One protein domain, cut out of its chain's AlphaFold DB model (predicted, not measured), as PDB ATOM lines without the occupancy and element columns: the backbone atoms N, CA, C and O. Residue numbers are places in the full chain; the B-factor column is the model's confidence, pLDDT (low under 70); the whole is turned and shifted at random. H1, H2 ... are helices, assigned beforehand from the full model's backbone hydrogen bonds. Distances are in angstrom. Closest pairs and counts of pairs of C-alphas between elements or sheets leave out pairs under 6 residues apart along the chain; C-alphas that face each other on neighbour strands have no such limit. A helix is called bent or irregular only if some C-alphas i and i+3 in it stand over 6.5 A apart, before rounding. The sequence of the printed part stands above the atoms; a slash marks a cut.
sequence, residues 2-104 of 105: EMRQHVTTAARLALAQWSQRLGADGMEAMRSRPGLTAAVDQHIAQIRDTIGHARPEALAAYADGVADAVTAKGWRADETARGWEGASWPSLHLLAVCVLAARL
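AT A GLANCE: This is residues 2 to 104 of the 105 residues of an uncharacterized protein of Actinoplanes atraurantiacus (UniProt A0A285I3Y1). Helix H5 sits in the middle of a helical body, with H3 beside it running the other way, H2 crossing it on one side and the bent helix H1 passing it on another. The long first arm of H1 runs along the longest axis, and the short helix H4 lies near the beginning of H5. The printed part has 103 residues with five named helices, in the order H1, H2, H3, H4, H5, and no named strand; the class is all helix. It is compact, with a radius of gyration of the C-alphas of 13.2 A, and spans 43 by 27 by 23 A.

HOW THE PARTS SIT: H1, residues 2 to 32, was assigned as one helix by its hydrogen bonds, but it is bent: C-alphas 21 and 24 are 7.6 A apart. Its arms H1a, residues 2 to 21, and H1b, residues 24 to 32, are near each other at a steep tilt of 56 degrees. H1b and H2, residues 34 to 51, touch only at the corner, the closest C-alphas being those of Met 30 and Thr 37 at 5.3 A. H1a, with residues 7 to 15 alone, touches residues 56 to 61 of H3, residues 56 to 71; the closest C-alphas, of Ala 11 and Glu 57, are 5.1 A apart. H5, residues 89 to 102, is a hub together with H1 taken whole, touching four helices each. H5 touches H3 at a shallow tilt of 15 degrees, opposite ways, with C-alphas 63 and 94 closest at 6.3 A. H5 touches H2, residues 39 to 47 alone, about perpendicular at 78 degrees; the closest C-alphas, of Ile 44 and Ala 96, are 5.3 A apart. H4, residues 77 to 82, only just touches H5, with 3 pairs of C-alphas within 8 A, Ala 77 and Ser 91 closest at 6.9 A. H1a and H2 are apart. Every O i to N i+4 pair is within hydrogen-bond range in H1a, H2, H3 and H5, against 3 of 5 in H1b and 0 of 2 in H4, where 2 of 3 O i to N i+3 pairs are.

IN THESE COORDINATES: H1a begins at C-alpha 2, (149.603, 172.495, 154.805), and is 29.2 A long; H1b is 13.8 A. H2 is 25.6 A, H3 22.0 A, H4 10.5 A and H5 20.1 A long, ending at C-alpha 102, (168.044, 177.386, 169.821).

THE WHOLE: The C-alphas farthest apart, of Glu 2 and Glu 85, are 43.6 A apart. The printed part has no cut and no long link. The mean pLDDT of the printed part is 92.7; residues 80 to 82 are under 70.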
ATOM      1  N   GLU A   2     149.769 171.094 154.374       76.06
ATOM      2  CA  GLU A   2     149.603 172.495 154.805       76.06
ATOM      3  C   GLU A   2     149.371 172.675 156.322       76.06
ATOM      4  O   GLU A   2     150.121 173.382 156.986       76.06
ATOM      5  N   MET A   3     148.439 171.920 156.922       78.75
ATOM      6  CA  MET A   3     148.153 171.979 158.369       78.75
ATOM      7  C   MET A   3     149.397 171.776 159.253       78.75
ATOM      8  O   MET A   3     149.610 172.503 160.220       78.75
ATOM      9  N   ARG A   4     150.262 170.813 158.905       81.19
ATOM     10  CA  ARG A   4     151.473 170.523 159.688       81.19
ATOM     11  C   ARG A   4     152.467 171.686 159.628       81.19
ATOM     12  O   ARG A   4     153.084 171.995 160.635       81.19
ATOM     13  N   GLN A   5     152.578 172.354 158.480       83.25
ATOM     14  CA  GLN A   5     153.456 173.515 158.308       83.25
ATOM     15  C   GLN A   5     152.971 174.732 159.108       83.25
ATOM     16  O   GLN A   5     153.795 175.451 159.680       83.25
ATOM     17  N   HIS A   6     151.653 174.934 159.210       89.88
ATOM     18  CA  HIS A   6     151.082 175.983 160.057       89.88
ATOM     19  C   HIS A   6     151.374 175.741 161.540       89.88
ATOM     20  O   HIS A   6     151.825 176.660 162.221       89.88
ATOM     21  N   VAL A   7     151.210 174.503 162.023       91.00
ATOM     22  CA  VAL A   7     151.517 174.144 163.419       91.00
ATOM     23  C   VAL A   7     153.001 174.346 163.729       91.00
ATOM     24  O   VAL A   7     153.328 174.983 164.728       91.00
ATOM     25  N   THR A   8     153.911 173.892 162.859       94.50
ATOM     26  CA  THR A   8     155.354 174.117 163.049       94.50
ATOM     27  C   THR A   8     155.695 175.609 163.099       94.50
ATOM     28  O   THR A   8     156.506 176.037 163.920       94.50
ATOM     29  N   THR A   9     155.082 176.418 162.232       95.38
ATOM     30  CA  THR A   9     155.307 177.872 162.199       95.38
ATOM     31  C   THR A   9     154.815 178.539 163.480       95.38
ATOM     32  O   THR A   9     155.560 179.303 164.092       95.38
ATOM     33  N   ALA A  10     153.603 178.207 163.929       95.69
ATOM     34  CA  ALA A  10     153.049 178.717 165.181       95.69
ATOM     35  C   ALA A  10     153.915 178.326 166.389       95.69
ATOM     36  O   ALA A  10     154.239 179.174 167.219       95.69
ATOM     37  N   ALA A  11     154.374 177.073 166.444       96.94
ATOM     38  CA  ALA A  11     155.258 176.597 167.503       96.94
ATOM     39  C   ALA A  11     156.592 177.361 167.538       96.94
ATOM     40  O   ALA A  11     157.056 177.764 168.602       96.94
ATOM     41  N   ARG A  12     157.196 177.629 166.375       96.62
ATOM     42  CA  ARG A  12     158.414 178.453 166.291       96.62
ATOM     43  C   ARG A  12     158.180 179.884 166.769       96.62
ATOM     44  O   ARG A  12     159.038 180.423 167.460       96.62
ATOM     45  N   LEU A  13     157.033 180.483 166.445       96.94
ATOM     46  CA  LEU A  13     156.667 181.814 166.938       96.94
ATOM     47  C   LEU A  13     156.488 181.830 168.463       96.94
ATOM     48  O   LEU A  13     156.943 182.766 169.118       96.94
ATOM     49  N   ALA A  14     155.877 180.798 169.047       96.44
ATOM     50  CA  ALA A  14     155.771 180.659 170.501       96.44
ATOM     51  C   ALA A  14     157.158 180.548 171.161       96.44
ATOM     52  O   ALA A  14     157.475 181.294 172.086       96.44
ATOM     53  N   LEU A  15     158.039 179.694 170.627       97.25
ATOM     54  CA  LEU A  15     159.412 179.550 171.126       97.25
ATOM     55  C   LEU A  15     160.237 180.837 170.969       97.25
ATOM     56  O   LEU A  15     161.039 181.158 171.845       97.25
ATOM     57  N   ALA A  16     160.026 181.601 169.895       96.25
ATOM     58  CA  ALA A  16     160.671 182.899 169.705       96.25
ATOM     59  C   ALA A  16     160.231 183.921 170.766       96.25
ATOM     60  O   ALA A  16     161.073 184.638 171.305       96.25
ATOM     61  N   GLN A  17     158.943 183.949 171.124       94.94
ATOM     62  CA  GLN A  17     158.442 184.797 172.211       94.94
ATOM     63  C   GLN A  17     159.052 184.404 173.561       94.94
ATOM     64  O   GLN A  17     159.460 185.275 174.328       94.94
ATOM     65  N   TRP A  18     159.187 183.106 173.842       94.69
ATOM     66  CA  TRP A  18     159.891 182.635 175.036       94.69
ATOM     67  C   TRP A  18     161.371 183.044 175.032       94.69
ATOM     68  O   TRP A  18     161.872 183.565 176.029       94.69
ATOM     69  N   SER A  19     162.051 182.912 173.891       93.94
ATOM     70  CA  SER A  19     163.440 183.353 173.733       93.94
ATOM     71  C   SER A  19     163.614 184.848 174.029       93.94
ATOM     72  O   SER A  19     164.536 185.229 174.745       93.94
ATOM     73  N   GLN A  20     162.691 185.694 173.564       92.50
ATOM     74  CA  GLN A  20     162.708 187.133 173.854       92.50
ATOM     75  C   GLN A  20     162.445 187.449 175.331       92.50
ATOM     76  O   GLN A  20     163.049 188.370 175.872       92.50
ATOM     77  N   ARG A  21     161.547 186.704 175.986       90.19
ATOM     78  CA  ARG A  21     161.143 186.967 177.377       90.19
ATOM     79  C   ARG A  21     162.182 186.532 178.406       90.19
ATOM     80  O   ARG A  21     162.285 187.174 179.442       90.19
ATOM     81  N   LEU A  22     162.895 185.435 178.152       89.44
ATOM     82  CA  LEU A  22     163.846 184.864 179.116       89.44
ATOM     83  C   LEU A  22     165.092 184.235 178.479       89.44
ATOM     84  O   LEU A  22     166.152 184.227 179.098       89.44
ATOM     85  N   GLY A  23     164.993 183.712 177.254       90.31
ATOM     86  CA  GLY A  23     166.074 182.948 176.633       90.31
ATOM     87  C   GLY A  23     167.330 183.769 176.346       90.31
ATOM     88  O   GLY A  23     168.425 183.320 176.666       90.31
ATOM     89  N   ALA A  24     167.192 184.963 175.762       91.81
ATOM     90  CA  ALA A  24     168.333 185.793 175.371       91.81
ATOM     91  C   ALA A  24     169.194 186.201 176.579       91.81
ATOM     92  O   ALA A  24     170.404 185.975 176.577       91.81
ATOM     93  N   ASP A  25     168.559 186.736 177.623       92.19
ATOM     94  CA  ASP A  25     169.235 187.159 178.853       92.19
ATOM     95  C   ASP A  25     169.813 185.962 179.631       92.19
ATOM     96  O   ASP A  25     170.962 185.991 180.072       92.19
ATOM     97  N   GLY A  26     169.071 184.851 179.716       93.50
ATOM     98  CA  GLY A  26     169.541 183.641 180.392       93.50
ATOM     99  C   GLY A  26     170.724 182.974 179.713       93.50
ATOM    100  O   GLY A  26     171.685 182.592 180.382       93.50
ATOM    101  N   MET A  27     170.708 182.881 178.384       94.62
ATOM    102  CA  MET A  27     171.835 182.332 177.629       94.62
ATOM    103  C   MET A  27     173.076 183.233 177.692       94.62
ATOM    104  O   MET A  27     174.189 182.711 177.688       94.62
ATOM    105  N   GLU A  28     172.918 184.558 177.789       94.12
ATOM    106  CA  GLU A  28     174.036 185.465 178.092       94.12
ATOM    107  C   GLU A  28     174.596 185.196 179.494       94.12
ATOM    108  O   GLU A  28     175.793 184.959 179.652       94.12
ATOM    109  N   ALA A  29     173.735 185.134 180.512       93.62
ATOM    110  CA  ALA A  29     174.157 184.864 181.884       93.62
ATOM    111  C   ALA A  29     174.892 183.519 182.028       93.62
ATOM    112  O   ALA A  29     175.864 183.426 182.782       93.62
ATOM    113  N   MET A  30     174.480 182.488 181.281       95.00
ATOM    114  CA  MET A  30     175.142 181.176 181.263       95.00
ATOM    115  C   MET A  30     176.620 181.262 180.858       95.00
ATOM    116  O   MET A  30     177.433 180.524 181.416       95.00
ATOM    117  N   ARG A  31     177.002 182.189 179.963       94.50
ATOM    118  CA  ARG A  31     178.394 182.332 179.486       94.50
ATOM    119  C   ARG A  31     179.387 182.640 180.604       94.50
ATOM    120  O   ARG A  31     180.538 182.225 180.526       94.50
ATOM    121  N   SER A  32     178.952 183.363 181.633       93.50
ATOM    122  CA  SER A  32     179.800 183.780 182.758       93.50
ATOM    123  C   SER A  32     179.555 182.975 184.038       93.50
ATOM    124  O   SER A  32     180.225 183.200 185.045       93.50
ATOM    125  N   ARG A  33     178.604 182.027 184.024       94.25
ATOM    126  CA  ARG A  33     178.127 181.317 185.222       94.25
ATOM    127  C   ARG A  33     178.052 179.805 184.980       94.25
ATOM    128  O   ARG A  33     176.986 179.283 184.644       94.25
ATOM    129  N   PRO A  34     179.149 179.062 185.218       94.19
ATOM    130  CA  PRO A  34     179.171 177.609 185.035       94.19
ATOM    131  C   PRO A  34     178.107 176.869 185.859       94.19
ATOM    132  O   PRO A  34     177.501 175.921 185.366       94.19
ATOM    133  N   GLY A  35     177.817 177.336 187.080       94.88
ATOM    134  CA  GLY A  35     176.767 176.755 187.924       94.88
ATOM    135  C   GLY A  35     175.363 176.878 187.323       94.88
ATOM    136  O   GLY A  35     174.580 175.936 187.400       94.88
ATOM    137  N   LEU A  36     175.065 177.999 186.654       95.44
ATOM    138  CA  LEU A  36     173.805 178.180 185.928       95.44
ATOM    139  C   LEU A  36     173.732 177.237 184.725       95.44
ATOM    140  O   LEU A  36     172.703 176.605 184.508       95.44
ATOM    141  N   THR A  37     174.834 177.099 183.983       96.94
ATOM    142  CA  THR A  37     174.913 176.158 182.855       96.94
ATOM    143  C   THR A  37     174.626 174.728 183.309       96.94
ATOM    144  O   THR A  37     173.776 174.066 182.724       96.94
ATOM    145  N   ALA A  38     175.243 174.284 184.408       97.12
ATOM    146  CA  ALA A  38     175.010 172.953 184.963       97.12
ATOM    147  C   ALA A  38     173.549 172.738 185.402       97.12
ATOM    148  O   ALA A  38     172.976 171.684 185.128       97.12
ATOM    149  N   ALA A  39     172.927 173.732 186.046       97.06
ATOM    150  CA  ALA A  39     171.516 173.660 186.433       97.06
ATOM    151  C   ALA A  39     170.588 173.571 185.207       97.06
ATOM    152  O   ALA A  39     169.668 172.754 185.171       97.06
ATOM    153  N   VAL A  40     170.859 174.365 184.168       97.69
ATOM    154  CA  VAL A  40     170.111 174.320 182.903       97.69
ATOM    155  C   VAL A  40     170.287 172.968 182.208       97.69
ATOM    156  O   VAL A  40     169.298 172.399 181.751       97.69
ATOM    157  N   ASP A  41     171.493 172.401 182.177       98.06
ATOM    158  CA  ASP A  41     171.738 171.087 181.569       98.06
ATOM    159  C   ASP A  41     170.971 169.954 182.274       98.06
ATOM    160  O   ASP A  41     170.448 169.059 181.604       98.06
ATOM    161  N   GLN A  42     170.816 170.016 183.602       98.12
ATOM    162  CA  GLN A  42     169.965 169.071 184.340       98.12
ATOM    163  C   GLN A  42     168.497 169.167 183.906       98.12
ATOM    164  O   GLN A  42     167.854 168.147 183.647       98.12
ATOM    165  N   HIS A  43     167.967 170.381 183.756       98.19
ATOM    166  CA  HIS A  43     166.609 170.563 183.246       98.19
ATOM    167  C   HIS A  43     166.467 170.111 181.794       98.19
ATOM    168  O   HIS A  43     165.454 169.514 181.443       98.19
ATOM    169  N   ILE A  44     167.481 170.321 180.953       98.38
ATOM    170  CA  ILE A  44     167.486 169.822 179.573       98.38
ATOM    171  C   ILE A  44     167.358 168.296 179.540       98.38
ATOM    172  O   ILE A  44     166.611 167.774 178.709       98.38
ATOM    173  N   ALA A  45     168.065 167.584 180.422       98.06
ATOM    174  CA  ALA A  45     167.933 166.134 180.547       98.06
ATOM    175  C   ALA A  45     166.497 165.743 180.929       98.06
ATOM    176  O   ALA A  45     165.858 164.985 180.204       98.06
ATOM    177  N   GLN A  46     165.940 166.370 181.969       98.12
ATOM    178  CA  GLN A  46     164.568 166.114 182.422       98.12
ATOM    179  C   GLN A  46     163.509 166.378 181.334       98.12
ATOM    180  O   GLN A  46     162.546 165.620 181.190       98.12
ATOM    181  N   ILE A  47     163.676 167.443 180.543       98.12
ATOM    182  CA  ILE A  47     162.768 167.768 179.435       98.12
ATOM    183  C   ILE A  47     162.834 166.677 178.371       98.12
ATOM    184  O   ILE A  47     161.794 166.187 177.938       98.12
ATOM    185  N   ARG A  48     164.044 166.272 177.965       96.88
ATOM    186  CA  ARG A  48     164.246 165.202 176.976       96.88
ATOM    187  C   ARG A  48     163.660 163.877 177.446       96.88
ATOM    188  O   ARG A  48     163.023 163.206 176.642       96.88
ATOM    189  N   ASP A  49     163.793 163.547 178.725       97.44
ATOM    190  CA  ASP A  49     163.171 162.352 179.302       97.44
ATOM    191  C   ASP A  49     161.639 162.419 179.231       97.44
ATOM    192  O   ASP A  49     160.977 161.403 179.029       97.44
ATOM    193  N   THR A  50     161.065 163.622 179.340       96.88
ATOM    194  CA  THR A  50     159.611 163.821 179.305       96.88
ATOM    195  C   THR A  50     159.038 163.812 177.887       96.88
ATOM    196  O   THR A  50     158.004 163.195 177.642       96.88
ATOM    197  N   ILE A  51     159.674 164.513 176.942       96.00
ATOM    198  CA  ILE A  51     159.124 164.718 175.586       96.00
ATOM    199  C   ILE A  51     159.757 163.806 174.527       96.00
ATOM    200  O   ILE A  51     159.307 163.778 173.378       96.00
ATOM    201  N   GLY A  52     160.822 163.084 174.878       93.69
ATOM    202  CA  GLY A  52     161.635 162.310 173.950       93.69
ATOM    203  C   GLY A  52     162.376 163.208 172.958       93.69
ATOM    204  O   GLY A  52     163.265 163.985 173.314       93.69
ATOM    205  N   HIS A  53     162.031 163.091 171.675       90.50
ATOM    206  CA  HIS A  53     162.698 163.848 170.619       90.50
ATOM    207  C   HIS A  53     162.222 165.308 170.575       90.50
ATOM    208  O   HIS A  53     161.048 165.589 170.325       90.50
ATOM    209  N   ALA A  54     163.159 166.241 170.755       92.44
ATOM    210  CA  ALA A  54     162.887 167.670 170.699       92.44
ATOM    211  C   ALA A  54     162.502 168.104 169.274       92.44
ATOM    212  O   ALA A  54     163.326 168.112 168.362       92.44
ATOM    213  N   ARG A  55     161.235 168.490 169.100       95.50
ATOM    214  CA  ARG A  55     160.697 169.140 167.895       95.50
ATOM    215  C   ARG A  55     160.044 170.465 168.287       95.50
ATOM    216  O   ARG A  55     159.597 170.564 169.434       95.50
ATOM    217  N   PRO A  56     159.932 171.452 167.377       96.56
ATOM    218  CA  PRO A  56     159.354 172.752 167.712       96.56
ATOM    219  C   PRO A  56     157.977 172.650 168.373       96.56
ATOM    220  O   PRO A  56     157.736 173.293 169.388       96.56
ATOM    221  N   GLU A  57     157.095 171.792 167.858       96.75
ATOM    222  CA  GLU A  57     155.727 171.623 168.363       96.75
ATOM    223  C   GLU A  57     155.706 171.026 169.771       96.75
ATOM    224  O   GLU A  57     154.944 171.476 170.622       96.75
ATOM    225  N   ALA A  58     156.565 170.035 170.024       97.06
ATOM    226  CA  ALA A  58     156.659 169.383 171.327       97.06
ATOM    227  C   ALA A  58     157.224 170.336 172.388       97.06
ATOM    228  O   ALA A  58     156.702 170.390 173.495       97.06
ATOM    229  N   LEU A  59     158.254 171.114 172.042       97.88
ATOM    230  CA  LEU A  59     158.840 172.098 172.953       97.88
ATOM    231  C   LEU A  59     157.883 173.255 173.250       97.88
ATOM    232  O   LEU A  59     157.799 173.670 174.400       97.88
ATOM    233  N   ALA A  60     157.162 173.762 172.243       97.56
ATOM    234  CA  ALA A  60     156.190 174.838 172.439       97.56
ATOM    235  C   ALA A  60     155.048 174.391 173.363       97.56
ATOM    236  O   ALA A  60     154.798 175.031 174.378       97.56
ATOM    237  N   ALA A  61     154.434 173.237 173.076       97.00
ATOM    238  CA  ALA A  61     153.371 172.689 173.918       97.00
ATOM    239  C   ALA A  61     153.853 172.388 175.347       97.00
ATOM    240  O   ALA A  61     153.122 172.610 176.311       97.00
ATOM    241  N   TYR A  62     155.089 171.904 175.493       97.94
ATOM    242  CA  TYR A  62     155.693 171.669 176.801       97.94
ATOM    243  C   TYR A  62     155.894 172.969 177.588       97.94
ATOM    244  O   TYR A  62     155.516 173.038 178.756       97.94
ATOM    245  N   ALA A  63     156.459 174.003 176.954       97.31
ATOM    246  CA  ALA A  63     156.672 175.303 177.583       97.31
ATOM    247  C   ALA A  63     155.360 175.931 178.049       97.31
ATOM    248  O   ALA A  63     155.281 176.375 179.192       97.31
ATOM    249  N   ASP A  64     154.340 175.924 177.192       95.69
ATOM    250  CA  ASP A  64     153.035 176.500 177.509       95.69
ATOM    251  C   ASP A  64     152.377 175.741 178.670       95.69
ATOM    252  O   ASP A  64     151.944 176.359 179.639       95.69
ATOM    253  N   GLY A  65     152.418 174.403 178.662       96.69
ATOM    254  CA  GLY A  65     151.891 173.594 179.766       96.69
ATOM    255  C   GLY A  65     152.610 173.825 181.101       96.69
ATOM    256  O   GLY A  65     151.966 173.898 182.149       96.69
ATOM    257  N   VAL A  66     153.940 173.975 181.082       96.75
ATOM    258  CA  VAL A  66     154.712 174.342 182.282       96.75
ATOM    259  C   VAL A  66     154.317 175.736 182.754       96.75
ATOM    260  O   VAL A  66     153.998 175.899 183.932       96.75
ATOM    261  N   ALA A  67     154.320 176.721 181.853       95.25
ATOM    262  CA  ALA A  67     154.004 178.111 182.157       95.25
ATOM    263  C   ALA A  67     152.604 178.254 182.762       95.25
ATOM    264  O   ALA A  67     152.470 178.859 183.823       95.25
ATOM    265  N   ASP A  68     151.593 177.621 182.172       95.88
ATOM    266  CA  ASP A  68     150.223 177.620 182.691       95.88
ATOM    267  C   ASP A  68     150.168 177.050 184.117       95.88
ATOM    268  O   ASP A  68     149.597 177.661 185.028       95.88
ATOM    269  N   ALA A  69     150.825 175.908 184.347       96.44
ATOM    270  CA  ALA A  69     150.834 175.243 185.648       96.44
ATOM    271  C   ALA A  69     151.532 176.061 186.746       96.44
ATOM    272  O   ALA A  69     151.123 176.005 187.912       96.44
ATOM    273  N   VAL A  70     152.591 176.802 186.408       95.25
ATOM    274  CA  VAL A  70     153.340 177.609 187.385       95.25
ATOM    275  C   VAL A  70     152.739 179.001 187.565       95.25
ATOM    276  O   VAL A  70     152.732 179.516 188.683       95.25
ATOM    277  N   THR A  71     152.154 179.592 186.521       94.25
ATOM    278  CA  THR A  71     151.432 180.869 186.608       94.25
ATOM    279  C   THR A  71     150.182 180.731 187.465       94.25
ATOM    280  O   THR A  71     149.920 181.609 188.287       94.25
ATOM    281  N   ALA A  72     149.484 179.593 187.404       93.75
ATOM    282  CA  ALA A  72     148.400 179.278 188.340       93.75
ATOM    283  C   ALA A  72     148.847 179.275 189.820       93.75
ATOM    284  O   ALA A  72     148.021 179.424 190.718       93.75
ATOM    285  N   LYS A  73     150.153 179.134 190.081       92.88
ATOM    286  CA  LYS A  73     150.775 179.160 191.416       92.88
ATOM    287  C   LYS A  73     151.482 180.485 191.728       92.88
ATOM    288  O   LYS A  73     152.207 180.569 192.715       92.88
ATOM    289  N   GLY A  74     151.277 181.515 190.905       93.00
ATOM    290  CA  GLY A  74     151.810 182.862 191.121       93.00
ATOM    291  C   GLY A  74     153.182 183.127 190.500       93.00
ATOM    292  O   GLY A  74     153.721 184.215 190.699       93.00
ATOM    293  N   TRP A  75     153.746 182.186 189.736       93.19
ATOM    294  CA  TRP A  75     154.985 182.442 189.002       93.19
ATOM    295  C   TRP A  75     154.775 183.472 187.889       93.19
ATOM    296  O   TRP A  75     153.763 183.458 187.179       93.19
ATOM    297  N   ARG A  76     155.773 184.339 187.705       85.06
ATOM    298  CA  ARG A  76     155.817 185.318 186.622       85.06
ATOM    299  C   ARG A  76     157.216 185.365 186.017       85.06
ATOM    300  O   ARG A  76     158.211 185.325 186.733       85.06
ATOM    301  N   ALA A  77     157.277 185.494 184.695       76.19
ATOM    302  CA  ALA A  77     158.531 185.465 183.942       76.19
ATOM    303  C   ALA A  77     159.493 186.629 184.254       76.19
ATOM    304  O   ALA A  77     160.663 186.541 183.910       76.19
ATOM    305  N   ASP A  78     159.027 187.710 184.885       75.81
ATOM    306  CA  ASP A  78     159.835 188.878 185.255       75.81
ATOM    307  C   ASP A  78     160.716 188.660 186.493       75.81
ATOM    308  O   ASP A  78     161.564 189.501 186.790       75.81
ATOM    309  N   GLU A  79     160.588 187.536 187.206       70.62
ATOM    310  CA  GLU A  79     161.513 187.216 188.301       70.62
ATOM    311  C   GLU A  79     162.977 187.116 187.830       70.62
ATOM    312  O   GLU A  79     163.883 187.394 188.611       70.62
ATOM    313  N   THR A  80     163.216 186.800 186.550       66.00
ATOM    314  CA  THR A  80     164.559 186.736 185.948       66.00
ATOM    315  C   THR A  80     165.177 188.114 185.743       66.00
ATOM    316  O   THR A  80     166.399 188.236 185.769       66.00
ATOM    317  N   ALA A  81     164.363 189.173 185.647       62.88
ATOM    318  CA  ALA A  81     164.849 190.553 185.594       62.88
ATOM    319  C   ALA A  81     165.591 190.956 186.883       62.88
ATOM    320  O   ALA A  81     166.316 191.949 186.898       62.88
ATOM    321  N   ARG A  82     165.441 190.177 187.966       67.62
ATOM    322  CA  ARG A  82     166.201 190.321 189.219       67.62
ATOM    323  C   ARG A  82     167.586 189.659 189.168       67.62
ATOM    324  O   ARG A  82     168.341 189.777 190.128       67.62
ATOM    325  N   GLY A  83     167.927 189.005 188.055       76.56
ATOM    326  CA  GLY A  83     169.165 188.267 187.830       76.56
ATOM    327  C   GLY A  83     168.990 186.750 187.961       76.56
ATOM    328  O   GLY A  83     168.148 186.257 188.699       76.56
ATOM    329  N   TRP A  84     169.829 185.988 187.254       88.38
ATOM    330  CA  TRP A  84     169.815 184.512 187.271       88.38
ATOM    331  C   TRP A  84     170.422 183.864 188.524       88.38
ATOM    332  O   TRP A  84     170.578 182.644 188.587       88.38
ATOM    333  N   GLU A  85     170.808 184.666 189.510       82.88
ATOM    334  CA  GLU A  85     171.279 184.172 190.799       82.88
ATOM    335  C   GLU A  85     170.066 183.795 191.654       82.88
ATOM    336  O   GLU A  85     169.210 184.629 191.931       82.88
ATOM    337  N   GLY A  86     169.948 182.516 192.017       82.69
ATOM    338  CA  GLY A  86     168.758 182.019 192.712       82.69
ATOM    339  C   GLY A  86     167.499 181.962 191.837       82.69
ATOM    340  O   GLY A  86     166.395 181.963 192.380       82.69
ATOM    341  N   ALA A  87     167.650 181.911 190.504       90.62
ATOM    342  CA  ALA A  87     166.531 181.735 189.582       90.62
ATOM    343  C   ALA A  87     165.657 180.549 190.011       90.62
ATOM    344  O   ALA A  87     166.162 179.472 190.344       90.62
ATOM    345  N   SER A  88     164.340 180.756 190.017       93.25
ATOM    346  CA  SER A  88     163.415 179.721 190.462       93.25
ATOM    347  C   SER A  88     163.407 178.533 189.497       93.25
ATOM    348  O   SER A  88     163.804 178.643 188.330       93.25
ATOM    349  N   TRP A  89     162.902 177.393 189.976       94.94
ATOM    350  CA  TRP A  89     162.756 176.192 189.156       94.94
ATOM    351  C   TRP A  89     162.026 176.476 187.826       94.94
ATOM    352  O   TRP A  89     162.600 176.149 186.790       94.94
ATOM    353  N   PRO A  90     160.845 177.137 187.788       95.81
ATOM    354  CA  PRO A  90     160.187 177.436 186.515       95.81
ATOM    355  C   PRO A  90     161.031 178.257 185.530       95.81
ATOM    356  O   PRO A  90     161.015 177.967 184.335       95.81
ATOM    357  N   SER A  91     161.799 179.240 186.009       95.19
ATOM    358  CA  SER A  91     162.664 180.053 185.141       95.19
ATOM    359  C   SER A  91     163.815 179.252 184.551       95.19
ATOM    360  O   SER A  91     164.061 179.329 183.347       95.19
ATOM    361  N   LEU A  92     164.497 178.446 185.369       95.88
ATOM    362  CA  LEU A  92     165.552 177.549 184.890       95.88
ATOM    363  C   LEU A  92     164.999 176.519 183.899       95.88
ATOM    364  O   LEU A  92     165.628 176.217 182.884       95.88
ATOM    365  N   HIS A  93     163.795 176.020 184.166       97.50
ATOM    366  CA  HIS A  93     163.145 175.015 183.343       97.50
ATOM    367  C   HIS A  93     162.698 175.564 181.981       97.50
ATOM    368  O   HIS A  93     162.944 174.943 180.948       97.50
ATOM    369  N   LEU A  94     162.109 176.762 181.943       97.12
ATOM    370  CA  LEU A  94     161.742 177.419 180.686       97.12
ATOM    371  C   LEU A  94     162.976 177.920 179.918       97.12
ATOM    372  O   LEU A  94     162.990 177.855 178.688       97.12
ATOM    373  N   LEU A  95     164.053 178.326 180.604       96.75
ATOM    374  CA  LEU A  95     165.333 178.635 179.955       96.75
ATOM    375  C   LEU A  95     165.917 177.403 179.258       96.75
ATOM    376  O   LEU A  95     166.381 177.502 178.122       96.75
ATOM    377  N   ALA A  96     165.838 176.231 179.889       97.94
ATOM    378  CA  ALA A  96     166.246 174.973 179.271       97.94
ATOM    379  C   ALA A  96     165.460 174.669 177.981       97.94
ATOM    380  O   ALA A  96     166.054 174.199 177.005       97.94
ATOM    381  N   VAL A  97     164.164 175.008 177.920       98.00
ATOM    382  CA  VAL A  97     163.393 174.937 176.665       98.00
ATOM    383  C   VAL A  97     163.966 175.888 175.613       98.00
ATOM    384  O   VAL A  97     164.167 175.465 174.475       98.00
ATOM    385  N   CYS A  98     164.264 177.144 175.961       97.38
ATOM    386  CA  CYS A  98     164.856 178.103 175.021       97.38
ATOM    387  C   CYS A  98     166.206 177.617 174.474       97.38
ATOM    388  O   CYS A  98     166.446 177.711 173.270       97.38
ATOM    389  N   VAL A  99     167.056 177.038 175.327       97.75
ATOM    390  CA  VAL A  99     168.338 176.447 174.913       97.75
ATOM    391  C   VAL A  99     168.126 175.269 173.963       97.75
ATOM    392  O   VAL A  99     168.840 175.141 172.970       97.75
ATOM    393  N   LEU A 100     167.142 174.405 174.226       97.81
ATOM    394  CA  LEU A 100     166.788 173.320 173.308       97.81
ATOM    395  C   LEU A 100     166.262 173.852 171.974       97.81
ATOM    396  O   LEU A 100     166.688 173.369 170.930       97.81
ATOM    397  N   ALA A 101     165.391 174.858 171.997       97.19
ATOM    398  CA  ALA A 101     164.835 175.475 170.797       97.19
ATOM    399  C   ALA A 101     165.922 176.115 169.920       97.19
ATOM    400  O   ALA A 101     165.911 175.918 168.708       97.19
ATOM    401  N   ALA A 102     166.900 176.798 170.524       95.94
ATOM    402  CA  ALA A 102     168.044 177.386 169.821       95.94
ATOM    403  C   ALA A 102     168.984 176.345 169.178       95.94
ATOM    404  O   ALA A 102     169.805 176.688 168.337       95.94
ATOM    405  N   ARG A 103     168.877 175.066 169.560       94.69
ATOM    406  CA  ARG A 103     169.608 173.950 168.930       94.69
ATOM    407  C   ARG A 103     168.835 173.312 167.767       94.69
ATOM    408  O   ARG A 103     169.387 172.450 167.093       94.69
ATOM    409  N   LEU A 104     167.563 173.678 167.572       89.06
ATOM    410  CA  LEU A 104     166.715 173.192 166.471       89.06
ATOM    411  C   LEU A 104     166.704 174.126 165.253       89.06
ATOM    412  O   LEU A 104     166.141 173.757 164.219       89.06
TER     413      LEU A 104